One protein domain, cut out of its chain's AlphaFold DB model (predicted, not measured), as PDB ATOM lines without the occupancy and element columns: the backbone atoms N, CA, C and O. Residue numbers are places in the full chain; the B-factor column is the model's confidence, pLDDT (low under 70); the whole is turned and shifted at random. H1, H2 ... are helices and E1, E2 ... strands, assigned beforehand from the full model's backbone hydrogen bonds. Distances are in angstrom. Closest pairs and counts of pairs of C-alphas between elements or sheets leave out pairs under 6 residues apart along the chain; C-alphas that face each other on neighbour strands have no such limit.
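AT A GLANCE: This is residues 37 to 125 of the 315 residues of an uncharacterized protein of Candidatus Desantisbacteria bacterium CG_4_10_14_0_8_um_filter_39_17 (UniProt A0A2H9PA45). A strongly twisted sheet of five strands wraps partway round the longest helix, H4. H1 packs on E3 and E4 near one end of the long axis, H3 is close to E3 toward the other end but not clearly touching it, and short H2 packs by Glu 64 of E2. The printed part has 89 residues with four named helices and five named strands, in the order H1 E1 H2 E2 E3 E4 H3 E5 H4; the sheet runs E1 E2 E3 E4 E5, all antiparallel, and the class is mixed. It is compact, with a radius of gyration of the C-alphas of 12.1 A and spans of 31 by 23 by 23 A.

HOW THE PARTS SIT: E1, residues 49 to 54, and E5, residues 107 to 109, are edge strands. E2, residues 64 to 69, E3, residues 72 to 80, and E4, residues 83 to 87, form a meander of two hairpins, each strand the antiparallel neighbour of the one before. Within hydrogen-bond range are N 50 and O 68 for E1 and E2, 2.8 A, N 65 and O 77 for E2 and E3, 2.8 A, N 78 and O 85 for E3 and E4, 3.0 A, and N 86 and O 108 for E4 and E5, 2.8 A. H4, residues 113 to 124, is on the sheet at a height of 7.9 A, only just over E1 with 3 C-alphas, and runs across the strands, at 67 degrees to E1 on the local plane. H1, residues 37 to 42, is over none; its closest C-alphas to E4 are Val 39 and Val 84, 6.6 A. H3, residues 92 to 99, is on the sheet, with Asn 95 and Val 74 of E3 the closest C-alphas, 6.3 A; H2, residues 55 to 58, only grazes it. With H1, H3 and H4 on one face of the sheet there are two layers. Each O i to N i+4 pair is within hydrogen-bond range in H1, H3 and H4; H2 is too short for one.

IN THESE COORDINATES: E3 spans 24.5 A, H4 and E1 16.7 A each, and E2 16.2 A. H1 begins at C-alpha 37 (158.752, 286.403, 127.474) and H4 ends at C-alpha 124 (184.090, 285.129, 116.119).

THE WHOLE: The two C-alphas farthest apart, Cys 61 and Glu 124, are 33.8 A apart. The printed part has no cut and no long link. Mean pLDDT of the printed part is 83.8, with residues 45 to 47 and 54 to 62 under 70.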
ATOM      1  N   ASN A  37     159.218 287.686 128.002       82.94
ATOM      2  CA  ASN A  37     158.752 286.403 127.474       82.94
ATOM      3  C   ASN A  37     158.830 286.313 125.939       82.94
ATOM      4  O   ASN A  37     159.158 285.243 125.422       82.94
ATOM      5  N   LEU A  38     158.599 287.409 125.207       82.06
ATOM      6  CA  LEU A  38     158.787 287.465 123.752       82.06
ATOM      7  C   LEU A  38     160.267 287.313 123.375       82.06
ATOM      8  O   LEU A  38     160.616 286.374 122.662       82.06
ATOM      9  N   VAL A  39     161.168 288.119 123.948       81.88
ATOM     10  CA  VAL A  39     162.616 287.985 123.687       81.88
ATOM     11  C   VAL A  39     163.153 286.616 124.124       81.88
ATOM     12  O   VAL A  39     164.029 286.042 123.477       81.88
ATOM     13  N   LYS A  40     162.599 286.027 125.191       82.62
ATOM     14  CA  LYS A  40     162.921 284.658 125.621       82.62
ATOM     15  C   LYS A  40     162.592 283.603 124.561       82.62
ATOM     16  O   LYS A  40     163.343 282.628 124.498       82.62
ATOM     17  N   LYS A  41     161.509 283.766 123.793       82.38
ATOM     18  CA  LYS A  41     161.147 282.884 122.668       82.38
ATOM     19  C   LYS A  41     162.041 283.147 121.454       82.38
ATOM     20  O   LYS A  41     162.579 282.208 120.888       82.38
ATOM     21  N   GLU A  42     162.257 284.419 121.128       78.62
ATOM     22  CA  GLU A  42     163.018 284.871 119.953       78.62
ATOM     23  C   GLU A  42     164.537 284.658 120.038       78.62
ATOM     24  O   GLU A  42     165.240 284.726 119.026       78.62
ATOM     25  N   PHE A  43     165.075 284.403 121.234       72.06
ATOM     26  CA  PHE A  43     166.501 284.158 121.413       72.06
ATOM     27  C   PHE A  43     166.830 282.876 122.166       72.06
ATOM     28  O   PHE A  43     166.627 282.764 123.377       72.06
ATOM     29  N   HIS A  44     167.496 281.949 121.487       70.56
ATOM     30  CA  HIS A  44     168.295 280.914 122.138       70.56
ATOM     31  C   HIS A  44     169.592 281.560 122.650       70.56
ATOM     32  O   HIS A  44     170.311 282.163 121.861       70.56
ATOM     33  N   GLN A  45     169.881 281.478 123.955       67.69
ATOM     34  CA  GLN A  45     171.134 282.017 124.499       67.69
ATOM     35  C   GLN A  45     172.319 281.151 124.068       67.69
ATOM     36  O   GLN A  45     172.258 279.930 124.185       67.69
ATOM     37  N   TRP A  46     173.393 281.785 123.597       69.06
ATOM     38  CA  TRP A  46     174.642 281.124 123.230       69.06
ATOM     39  C   TRP A  46     175.831 282.019 123.612       69.06
ATOM     40  O   TRP A  46     175.838 283.219 123.344       69.06
ATOM     41  N   HIS A  47     176.831 281.430 124.270       66.62
ATOM     42  CA  HIS A  47     178.070 282.118 124.638       66.62
ATOM     43  C   HIS A  47     178.791 282.605 123.365       66.62
ATOM     44  O   HIS A  47     178.879 281.818 122.419       66.62
ATOM     45  N   PRO A  48     179.312 283.849 123.305       75.31
ATOM     46  CA  PRO A  48     179.592 284.772 124.417       75.31
ATOM     47  C   PRO A  48     178.551 285.885 124.659       75.31
ATOM     48  O   PRO A  48     178.762 286.728 125.536       75.31
ATOM     49  N   LEU A  49     177.431 285.910 123.924       83.31
ATOM     50  CA  LEU A  49     176.380 286.922 124.096       83.31
ATOM     51  C   LEU A  49     175.342 286.510 125.149       83.31
ATOM     52  O   LEU A  49     174.813 285.398 125.156       83.31
ATOM     53  N   ARG A  50     175.017 287.441 126.047       79.00
ATOM     54  CA  ARG A  50     174.109 287.244 127.183       79.00
ATOM     55  C   ARG A  50     173.100 288.371 127.294       79.00
ATOM     56  O   ARG A  50     173.327 289.476 126.813       79.00
ATOM     57  N   PHE A  51     171.996 288.079 127.970       79.12
ATOM     58  CA  PHE A  51     170.906 289.021 128.168       79.12
ATOM     59  C   PHE A  51     170.662 289.303 129.638       79.12
ATOM     60  O   PHE A  51     170.346 288.397 130.406       79.12
ATOM     61  N   TYR A  52     170.793 290.575 129.998       76.44
ATOM     62  CA  TYR A  52     170.607 291.086 131.348       76.44
ATOM     63  C   TYR A  52     169.387 291.997 131.378       76.44
ATOM     64  O   TYR A  52     169.141 292.754 130.436       76.44
ATOM     65  N   THR A  53     168.654 291.986 132.486       74.75
ATOM     66  CA  THR A  53     167.645 293.012 132.746       74.75
ATOM     67  C   THR A  53     167.964 293.741 134.041       74.75
ATOM     68  O   THR A  53     168.497 293.180 135.000       74.75
ATOM     69  N   SER A  54     167.655 295.030 134.057       66.94
ATOM     70  CA  SER A  54     167.676 295.842 135.265       66.94
ATOM     71  C   SER A  54     166.358 296.576 135.355       66.94
ATOM     72  O   SER A  54     165.711 296.868 134.347       66.94
ATOM     73  N   VAL A  55     165.980 296.964 136.564       65.69
ATOM     74  CA  VAL A  55     164.692 297.626 136.753       65.69
ATOM     75  C   VAL A  55     164.644 299.030 136.126       65.69
ATOM     76  O   VAL A  55     163.562 299.561 135.908       65.69
ATOM     77  N   THR A  56     165.784 299.633 135.758       63.81
ATOM     78  CA  THR A  56     165.780 300.837 134.898       63.81
ATOM     79  C   THR A  56     165.218 300.512 133.522       63.81
ATOM     80  O   THR A  56     164.341 301.210 133.034       63.81
ATOM     81  N   LYS A  57     165.722 299.429 132.922       66.38
ATOM     82  CA  LYS A  57     165.365 298.989 131.575       66.38
ATOM     83  C   LYS A  57     163.968 298.352 131.528       66.38
ATOM     84  O   LYS A  57     163.321 298.358 130.496       66.38
ATOM     85  N   ALA A  58     163.454 297.891 132.669       60.75
ATOM     86  CA  ALA A  58     162.051 297.506 132.822       60.75
ATOM     87  C   ALA A  58     161.088 298.711 132.982       60.75
ATOM     88  O   ALA A  58     159.885 298.549 132.810       60.75
ATOM     89  N   LYS A  59     161.588 299.902 133.362       60.06
ATOM     90  CA  LYS A  59     160.776 301.117 133.612       60.06
ATOM     91  C   LYS A  59     160.473 301.939 132.355       60.06
ATOM     92  O   LYS A  59     159.647 302.845 132.431       60.06
ATOM     93  N   SER A  60     161.155 301.693 131.242       60.00
ATOM     94  CA  SER A  60     160.930 302.408 129.985       60.00
ATOM     95  C   SER A  60     159.587 302.027 129.355       60.00
ATOM     96  O   SER A  60     159.142 300.886 129.460       60.00
ATOM     97  N   CYS A  61     158.964 302.965 128.629       59.56
ATOM     98  CA  CYS A  61     157.706 302.730 127.899       59.56
ATOM     99  C   CYS A  61     157.804 301.579 126.879       59.56
ATOM    100  O   CYS A  61     156.792 301.009 126.486       59.56
ATOM    101  N   LYS A  62     159.030 301.240 126.467       68.31
ATOM    102  CA  LYS A  62     159.395 300.031 125.728       68.31
ATOM    103  C   LYS A  62     160.415 299.278 126.589       68.31
ATOM    104  O   LYS A  62     161.538 299.779 126.711       68.31
ATOM    105  N   PRO A  63     160.049 298.160 127.244       71.19
ATOM    106  CA  PRO A  63     160.966 297.414 128.097       71.19
ATOM    107  C   PRO A  63     162.204 296.974 127.317       71.19
ATOM    108  O   PRO A  63     162.106 296.385 126.241       71.19
ATOM    109  N   GLU A  64     163.365 297.285 127.873       81.38
ATOM    110  CA  GLU A  64     164.660 297.120 127.232       81.38
ATOM    111  C   GLU A  64     165.441 295.972 127.899       81.38
ATOM    112  O   GLU A  64     165.351 295.738 129.109       81.38
ATOM    113  N   ILE A  65     166.215 295.224 127.116       84.81
ATOM    114  CA  ILE A  65     167.036 294.109 127.600       84.81
ATOM    115  C   ILE A  65     168.471 294.329 127.134       84.81
ATOM    116  O   ILE A  65     168.744 294.456 125.946       84.81
ATOM    117  N   SER A  66     169.399 294.376 128.083       88.12
ATOM    118  CA  SER A  66     170.821 294.621 127.847       88.12
ATOM    119  C   SER A  66     171.461 293.423 127.138       88.12
ATOM    120  O   SER A  66     171.504 292.329 127.707       88.12
ATOM    121  N   VAL A  67     171.955 293.628 125.912       89.44
ATOM    122  CA  VAL A  67     172.810 292.674 125.193       89.44
ATOM    123  C   VAL A  67     174.227 292.860 125.729       89.44
ATOM    124  O   VAL A  67     174.828 293.925 125.555       89.44
ATOM    125  N   ARG A  68     174.783 291.839 126.381       88.56
ATOM    126  CA  ARG A  68     176.130 291.890 126.962       88.56
ATOM    127  C   ARG A  68     177.054 290.844 126.359       88.56
ATOM    128  O   ARG A  68     176.695 289.676 126.255       88.56
ATOM    129  N   PHE A  69     178.264 291.265 126.027       88.00
ATOM    130  CA  PHE A  69     179.365 290.431 125.565       88.00
ATOM    131  C   PHE A  69     180.410 290.383 126.683       88.00
ATOM    132  O   PHE A  69     180.916 291.426 127.092       88.00
ATOM    133  N   PHE A  70     180.638 289.199 127.264       82.50
ATOM    134  CA  PHE A  70     181.450 289.025 128.485       82.50
ATOM    135  C   PHE A  70     181.131 290.046 129.605       82.50
ATOM    136  O   PHE A  70     182.019 290.575 130.270       82.50
ATOM    137  N   GLY A  71     179.844 290.355 129.795       81.44
ATOM    138  CA  GLY A  71     179.368 291.313 130.800       81.44
ATOM    139  C   GLY A  71     179.483 292.796 130.421       81.44
ATOM    140  O   GLY A  71     178.896 293.629 131.107       81.44
ATOM    141  N   GLN A  72     180.148 293.160 129.321       86.94
ATOM    142  CA  GLN A  72     180.122 294.528 128.790       86.94
ATOM    143  C   GLN A  72     178.893 294.726 127.894       86.94
ATOM    144  O   GLN A  72     178.623 293.918 127.010       86.94
ATOM    145  N   GLU A  73     178.127 295.795 128.120       89.25
ATOM    146  CA  GLU A  73     176.926 296.100 127.333       89.25
ATOM    147  C   GLU A  73     177.286 296.622 125.934       89.25
ATOM    148  O   GLU A  73     177.896 297.685 125.794       89.25
ATOM    149  N   VAL A  74     176.892 295.859 124.912       90.75
ATOM    150  CA  VAL A  74     177.219 296.094 123.493       90.75
ATOM    151  C   VAL A  74     176.013 296.512 122.662       90.75
ATOM    152  O   VAL A  74     176.175 297.073 121.588       90.75
ATOM    153  N   ALA A  75     174.799 296.243 123.125       92.12
ATOM    154  CA  ALA A  75     173.574 296.654 122.455       92.12
ATOM    155  C   ALA A  75     172.392 296.511 123.419       92.12
ATOM    156  O   ALA A  75     172.546 296.041 124.550       92.12
ATOM    157  N   SER A  76     171.195 296.840 122.948       91.69
ATOM    158  CA  SER A  76     169.953 296.549 123.662       91.69
ATOM    159  C   SER A  76     168.922 295.898 122.746       91.69
ATOM    160  O   SER A  76     168.932 296.124 121.540       91.69
ATOM    161  N   LEU A  77     168.031 295.083 123.310       89.56
ATOM    162  CA  LEU A  77     166.809 294.646 122.643       89.56
ATOM    163  C   LEU A  77     165.613 295.414 123.184       89.56
ATOM    164  O   LEU A  77     165.489 295.579 124.396       89.56
ATOM    165  N   ILE A  78     164.718 295.808 122.286       89.38
ATOM    166  CA  ILE A  78     163.382 296.311 122.616       89.38
ATOM    167  C   ILE A  78     162.326 295.462 121.912       89.38
ATOM    168  O   ILE A  78     162.621 294.785 120.924       89.38
ATOM    169  N   VAL A  79     161.097 295.517 122.420       85.88
ATOM    170  CA  VAL A  79     159.924 294.906 121.786       85.88
ATOM    171  C   VAL A  79     158.980 296.011 121.325       85.88
ATOM    172  O   VAL A  79     158.618 296.882 122.117       85.88
ATOM    173  N   GLU A  80     158.582 295.969 120.058       87.00
ATOM    174  CA  GLU A  80     157.602 296.871 119.444       87.00
ATOM    175  C   GLU A  80     156.636 296.010 118.623       87.00
ATOM    176  O   GLU A  80     157.081 295.144 117.881       87.00
ATOM    177  N   ASP A  81     155.326 296.173 118.814       83.62
ATOM    178  CA  ASP A  81     154.271 295.472 118.055       83.62
ATOM    179  C   ASP A  81     154.402 293.933 117.978       83.62
ATOM    180  O   ASP A  81     153.892 293.281 117.072       83.62
ATOM    181  N   LYS A  82     155.002 293.349 119.030       82.69
ATOM    182  CA  LYS A  82     155.388 291.929 119.230       82.69
ATOM    183  C   LYS A  82     156.678 291.494 118.525       82.69
ATOM    184  O   LYS A  82     157.185 290.422 118.863       82.69
ATOM    185  N   ASP A  83     157.247 292.321 117.659       87.56
ATOM    186  CA  ASP A  83     158.562 292.110 117.062       87.56
ATOM    187  C   ASP A  83     159.698 292.557 117.992       87.56
ATOM    188  O   ASP A  83     159.558 293.450 118.832       87.56
ATOM    189  N   VAL A  84     160.856 291.913 117.840       89.56
ATOM    190  CA  VAL A  84     162.069 292.206 118.614       89.56
ATOM    191  C   VAL A  84     163.059 292.962 117.738       89.56
ATOM    192  O   VAL A  84     163.349 292.544 116.615       89.56
ATOM    193  N   PHE A  85     163.632 294.039 118.272       92.25
ATOM    194  CA  PHE A  85     164.595 294.884 117.567       92.25
ATOM    195  C   PHE A  85     165.905 295.008 118.337       92.25
ATOM    196  O   PHE A  85     165.901 295.255 119.542       92.25
ATOM    197  N   LEU A  86     167.024 294.884 117.623       93.12
ATOM    198  CA  LEU A  86     168.356 295.260 118.080       93.12
ATOM    199  C   LEU A  86     168.522 296.775 117.974       93.12
ATOM    200  O   LEU A  86     168.337 297.348 116.904       93.12
ATOM    201  N   VAL A  87     168.904 297.412 119.073       93.12
ATOM    202  CA  VAL A  87     169.175 298.846 119.165       93.12
ATOM    203  C   VAL A  87     170.644 299.041 119.506       93.12
ATOM    204  O   VAL A  87     171.112 298.561 120.543       93.12
ATOM    205  N   LEU A  88     171.359 299.762 118.644       91.12
ATOM    206  CA  LEU A  88     172.762 300.119 118.867       91.12
ATOM    207  C   LEU A  88     172.971 301.509 119.456       91.12
ATOM    208  O   LEU A  88     174.061 301.759 119.946       91.12
ATOM    209  N   LYS A  89     171.936 302.358 119.508       85.38
ATOM    210  CA  LYS A  89     172.011 303.755 119.969       85.38
ATOM    211  C   LYS A  89     172.885 303.945 121.223       85.38
ATOM    212  O   LYS A  89     172.537 303.451 122.296       85.38
ATOM    213  N   ASN A  90     173.956 304.736 121.110       83.38
ATOM    214  CA  ASN A  90     174.991 304.987 122.139       83.38
ATOM    215  C   ASN A  90     175.979 303.827 122.424       83.38
ATOM    216  O   ASN A  90     176.772 303.909 123.376       83.38
ATOM    217  N   HIS A  91     175.961 302.764 121.621       86.06
ATOM    218  CA  HIS A  91     176.875 301.622 121.706       86.06
ATOM    219  C   HIS A  91     177.835 301.535 120.511       86.06
ATOM    220  O   HIS A  91     178.946 301.041 120.714       86.06
ATOM    221  N   ASN A  92     177.491 302.046 119.314       83.88
ATOM    222  CA  ASN A  92     178.337 301.925 118.113       83.88
ATOM    223  C   ASN A  92     179.802 302.337 118.345       83.88
ATOM    224  O   ASN A  92     180.706 301.566 118.038       83.88
ATOM    225  N   LYS A  93     180.051 303.501 118.961       84.38
ATOM    226  CA  LYS A  93     181.395 304.031 119.213       84.38
ATOM    227  C   LYS A  93     182.225 303.065 120.060       84.38
ATOM    228  O   LYS A  93     183.321 302.688 119.664       84.38
ATOM    229  N   LYS A  94     181.656 302.578 121.167       84.31
ATOM    230  CA  LYS A  94     182.305 301.609 122.067       84.31
ATOM    231  C   LYS A  94     182.515 300.254 121.391       84.31
ATOM    232  O   LYS A  94     183.533 299.611 121.617       84.31
ATOM    233  N   ASN A  95     181.569 299.816 120.560       88.44
ATOM    234  CA  ASN A  95     181.684 298.560 119.823       88.44
ATOM    235  C   ASN A  95     182.741 298.630 118.715       88.44
ATOM    236  O   ASN A  95     183.413 297.636 118.454       88.44
ATOM    237  N   ARG A  96     182.902 299.793 118.079       86.44
ATOM    238  CA  ARG A  96     183.947 300.057 117.089       86.44
ATOM    239  C   ARG A  96     185.323 300.109 117.751       86.44
ATOM    240  O   ARG A  96     186.227 299.424 117.288       86.44
ATOM    241  N   GLU A  97     185.441 300.842 118.859       86.00
ATOM    242  CA  GLU A  97     186.671 300.983 119.652       86.00
ATOM    243  C   GLU A  97     187.136 299.645 120.260       86.00
ATOM    244  O   GLU A  97     188.235 299.194 119.962       86.00
ATOM    245  N   CYS A  98     186.307 298.982 121.078       83.12
ATOM    246  CA  CYS A  98     186.725 297.790 121.833       83.12
ATOM    247  C   CYS A  98     186.591 296.472 121.055       83.12
ATOM    248  O   CYS A  98     187.281 295.503 121.359       83.12
ATOM    249  N   PHE A  99     185.666 296.395 120.092       88.44
ATOM    250  CA  PHE A  99     185.278 295.127 119.458       88.44
ATOM    251  C   PHE A  99     185.348 295.152 117.929       88.44
ATOM    252  O   PHE A  99     185.009 294.149 117.307       88.44
ATOM    253  N   LYS A 100     185.784 296.259 117.309       89.88
ATOM    254  CA  LYS A 100     185.888 296.431 115.846       89.88
ATOM    255  C   LYS A 100     184.580 296.142 115.089       89.88
ATOM    256  O   LYS A 100     184.608 295.754 113.926       89.88
ATOM    257  N   CYS A 101     183.426 296.315 115.739       88.75
ATOM    258  CA  CYS A 101     182.131 296.143 115.085       88.75
ATOM    259  C   CYS A 101     181.843 297.355 114.188       88.75
ATOM    260  O   CYS A 101     181.846 298.495 114.656       88.75
ATOM    261  N   SER A 102     181.602 297.105 112.901       88.38
ATOM    262  CA  SER A 102     181.335 298.135 111.891       88.38
ATOM    263  C   SER A 102     179.864 298.547 111.791       88.38
ATOM    264  O   SER A 102     179.577 299.541 111.128       88.38
ATOM    265  N   LEU A 103     178.938 297.825 112.434       92.25
ATOM    266  CA  LEU A 103     177.509 298.121 112.339       92.25
ATOM    267  C   LEU A 103     177.187 299.488 112.971       92.25
ATOM    268  O   LEU A 103     177.618 299.787 114.086       92.25
ATOM    269  N   GLU A 104     176.455 300.315 112.226       89.50
ATOM    270  CA  GLU A 104     176.164 301.703 112.596       89.50
ATOM    271  C   GLU A 104     175.103 301.842 113.700       89.50
ATOM    272  O   GLU A 104     174.415 300.890 114.076       89.50
ATOM    273  N   ASP A 105     174.976 303.051 114.252       90.75
ATOM    274  CA  ASP A 105     173.942 303.353 115.246       90.75
ATOM    275  C   ASP A 105     172.551 303.301 114.586       90.75
ATOM    276  O   ASP A 105     172.233 304.085 113.694       90.75
ATOM    277  N   GLY A 106     171.698 302.377 115.038       91.81
ATOM    278  CA  GLY A 106     170.392 302.147 114.423       91.81
ATOM    279  C   GLY A 106     169.465 301.227 115.219       91.81
ATOM    280  O   GLY A 106     169.797 300.775 116.322       91.81
ATOM    281  N   LYS A 107     168.284 300.970 114.639       94.75
ATOM    282  CA  LYS A 107     167.298 299.973 115.085       94.75
ATOM    283  C   LYS A 107     167.116 298.943 113.970       94.75
ATOM    284  O   LYS A 107     166.639 299.291 112.895       94.75
ATOM    285  N   TYR A 108     167.444 297.687 114.244       94.50
ATOM    286  CA  TYR A 108     167.440 296.593 113.273       94.50
ATOM    287  C   TYR A 108     166.495 295.481 113.725       94.50
ATOM    288  O   TYR A 108     166.459 295.145 114.908       94.50
ATOM    289  N   ALA A 109     165.742 294.870 112.809       94.12
ATOM    290  CA  ALA A 109     164.917 293.708 113.149       94.12
ATOM    291  C   ALA A 109     165.807 292.575 113.686       94.12
ATOM    292  O   ALA A 109     166.865 292.286 113.122       94.12
ATOM    293  N   TRP A 110     165.408 291.902 114.768       91.62
ATOM    294  CA  TRP A 110     166.254 290.898 115.425       91.62
ATOM    295  C   TRP A 110     166.579 289.698 114.521       91.62
ATOM    296  O   TRP A 110     167.701 289.178 114.530       91.62
ATOM    297  N   ARG A 111     165.624 289.294 113.679       90.12
ATOM    298  CA  ARG A 111     165.811 288.264 112.643       90.12
ATOM    299  C   ARG A 111     166.427 288.804 111.337       90.12
ATOM    300  O   ARG A 111     166.728 288.008 110.455       90.12
ATOM    301  N   GLY A 112     166.641 290.119 111.233       92.50
ATOM    302  CA  GLY A 112     167.215 290.799 110.070       92.50
ATOM    303  C   GLY A 112     168.695 290.490 109.819       92.50
ATOM    304  O   GLY A 112     169.381 289.875 110.647       92.50
ATOM    305  N   LYS A 113     169.186 290.930 108.654       94.75
ATOM    306  CA  LYS A 113     170.548 290.675 108.159       94.75
ATOM    307  C   LYS A 113     171.603 291.296 109.077       94.75
ATOM    308  O   LYS A 113     172.531 290.613 109.496       94.75
ATOM    309  N   GLU A 114     171.393 292.539 109.473       95.06
ATOM    310  CA  GLU A 114     172.288 293.349 110.300       95.06
ATOM    311  C   GLU A 114     172.429 292.740 111.700       95.06
ATOM    312  O   GLU A 114     173.532 292.537 112.203       95.06
ATOM    313  N   SER A 115     171.312 292.322 112.304       92.50
ATOM    314  CA  SER A 115     171.315 291.597 113.581       92.50
ATOM    315  C   SER A 115     171.998 290.225 113.478       92.50
ATOM    316  O   SER A 115     172.587 289.752 114.454       92.50
ATOM    317  N   LYS A 116     171.942 289.561 112.314       91.25
ATOM    318  CA  LYS A 116     172.666 288.303 112.051       91.25
ATOM    319  C   LYS A 116     174.171 288.542 111.917       91.25
ATOM    320  O   LYS A 116     174.939 287.759 112.472       91.25
ATOM    321  N   GLU A 117     174.582 289.615 111.250       92.12
ATOM    322  CA  GLU A 117     175.982 290.038 111.123       92.12
ATOM    323  C   GLU A 117     176.562 290.463 112.477       92.12
ATOM    324  O   GLU A 117     177.600 289.939 112.874       92.12
ATOM    325  N   PHE A 118     175.840 291.274 113.258       93.19
ATOM    326  CA  PHE A 118     176.182 291.610 114.646       93.19
ATOM    327  C   PHE A 118     176.414 290.353 115.498       93.19
ATOM    328  O   PHE A 118     177.439 290.222 116.169       93.19
ATOM    329  N   ARG A 119     175.486 289.385 115.445       91.25
ATOM    330  CA  ARG A 119     175.645 288.099 116.142       91.25
ATOM    331  C   ARG A 119     176.883 287.343 115.667       91.25
ATOM    332  O   ARG A 119     177.634 286.859 116.504       91.25
ATOM    333  N   LYS A 120     177.091 287.222 114.353       90.62
ATOM    334  CA  LYS A 120     178.247 286.517 113.784       90.62
ATOM    335  C   LYS A 120     179.558 287.146 114.271       90.62
ATOM    336  O   LYS A 120     180.389 286.436 114.825       90.62
ATOM    337  N   HIS A 121     179.673 288.469 114.172       92.12
ATOM    338  CA  HIS A 121     180.830 289.248 114.611       92.12
ATOM    339  C   HIS A 121     181.223 288.930 116.059       92.12
ATOM    340  O   HIS A 121     182.328 288.466 116.323       92.12
ATOM    341  N   PHE A 122     180.287 289.068 117.003       90.19
ATOM    342  CA  PHE A 122     180.551 288.776 118.418       90.19
ATOM    343  C   PHE A 122     180.746 287.282 118.737       90.19
ATOM    344  O   PHE A 122     181.238 286.965 119.815       90.19
ATOM    345  N   LYS A 123     180.401 286.359 117.828       87.69
ATOM    346  CA  LYS A 123     180.733 284.928 117.956       87.69
ATOM    347  C   LYS A 123     182.192 284.627 117.619       87.69
ATOM    348  O   LYS A 123     182.749 283.669 118.145       87.69
ATOM    349  N   GLU A 124     182.776 285.400 116.709       88.00
ATOM    350  CA  GLU A 124     184.090 285.129 116.119       88.00
ATOM    351  C   GLU A 124     185.241 285.767 116.920       88.00
ATOM    352  O   GLU A 124     186.388 285.332 116.809       88.00
ATOM    353  N   ILE A 125     184.940 286.729 117.804       86.19
ATOM    354  CA  ILE A 125     185.905 287.307 118.751       86.19
ATOM    355  C   ILE A 125     186.260 286.279 119.840       86.19
ATOM    356  O   ILE A 125     185.452 285.996 120.726       86.19
TER     357      ILE A 125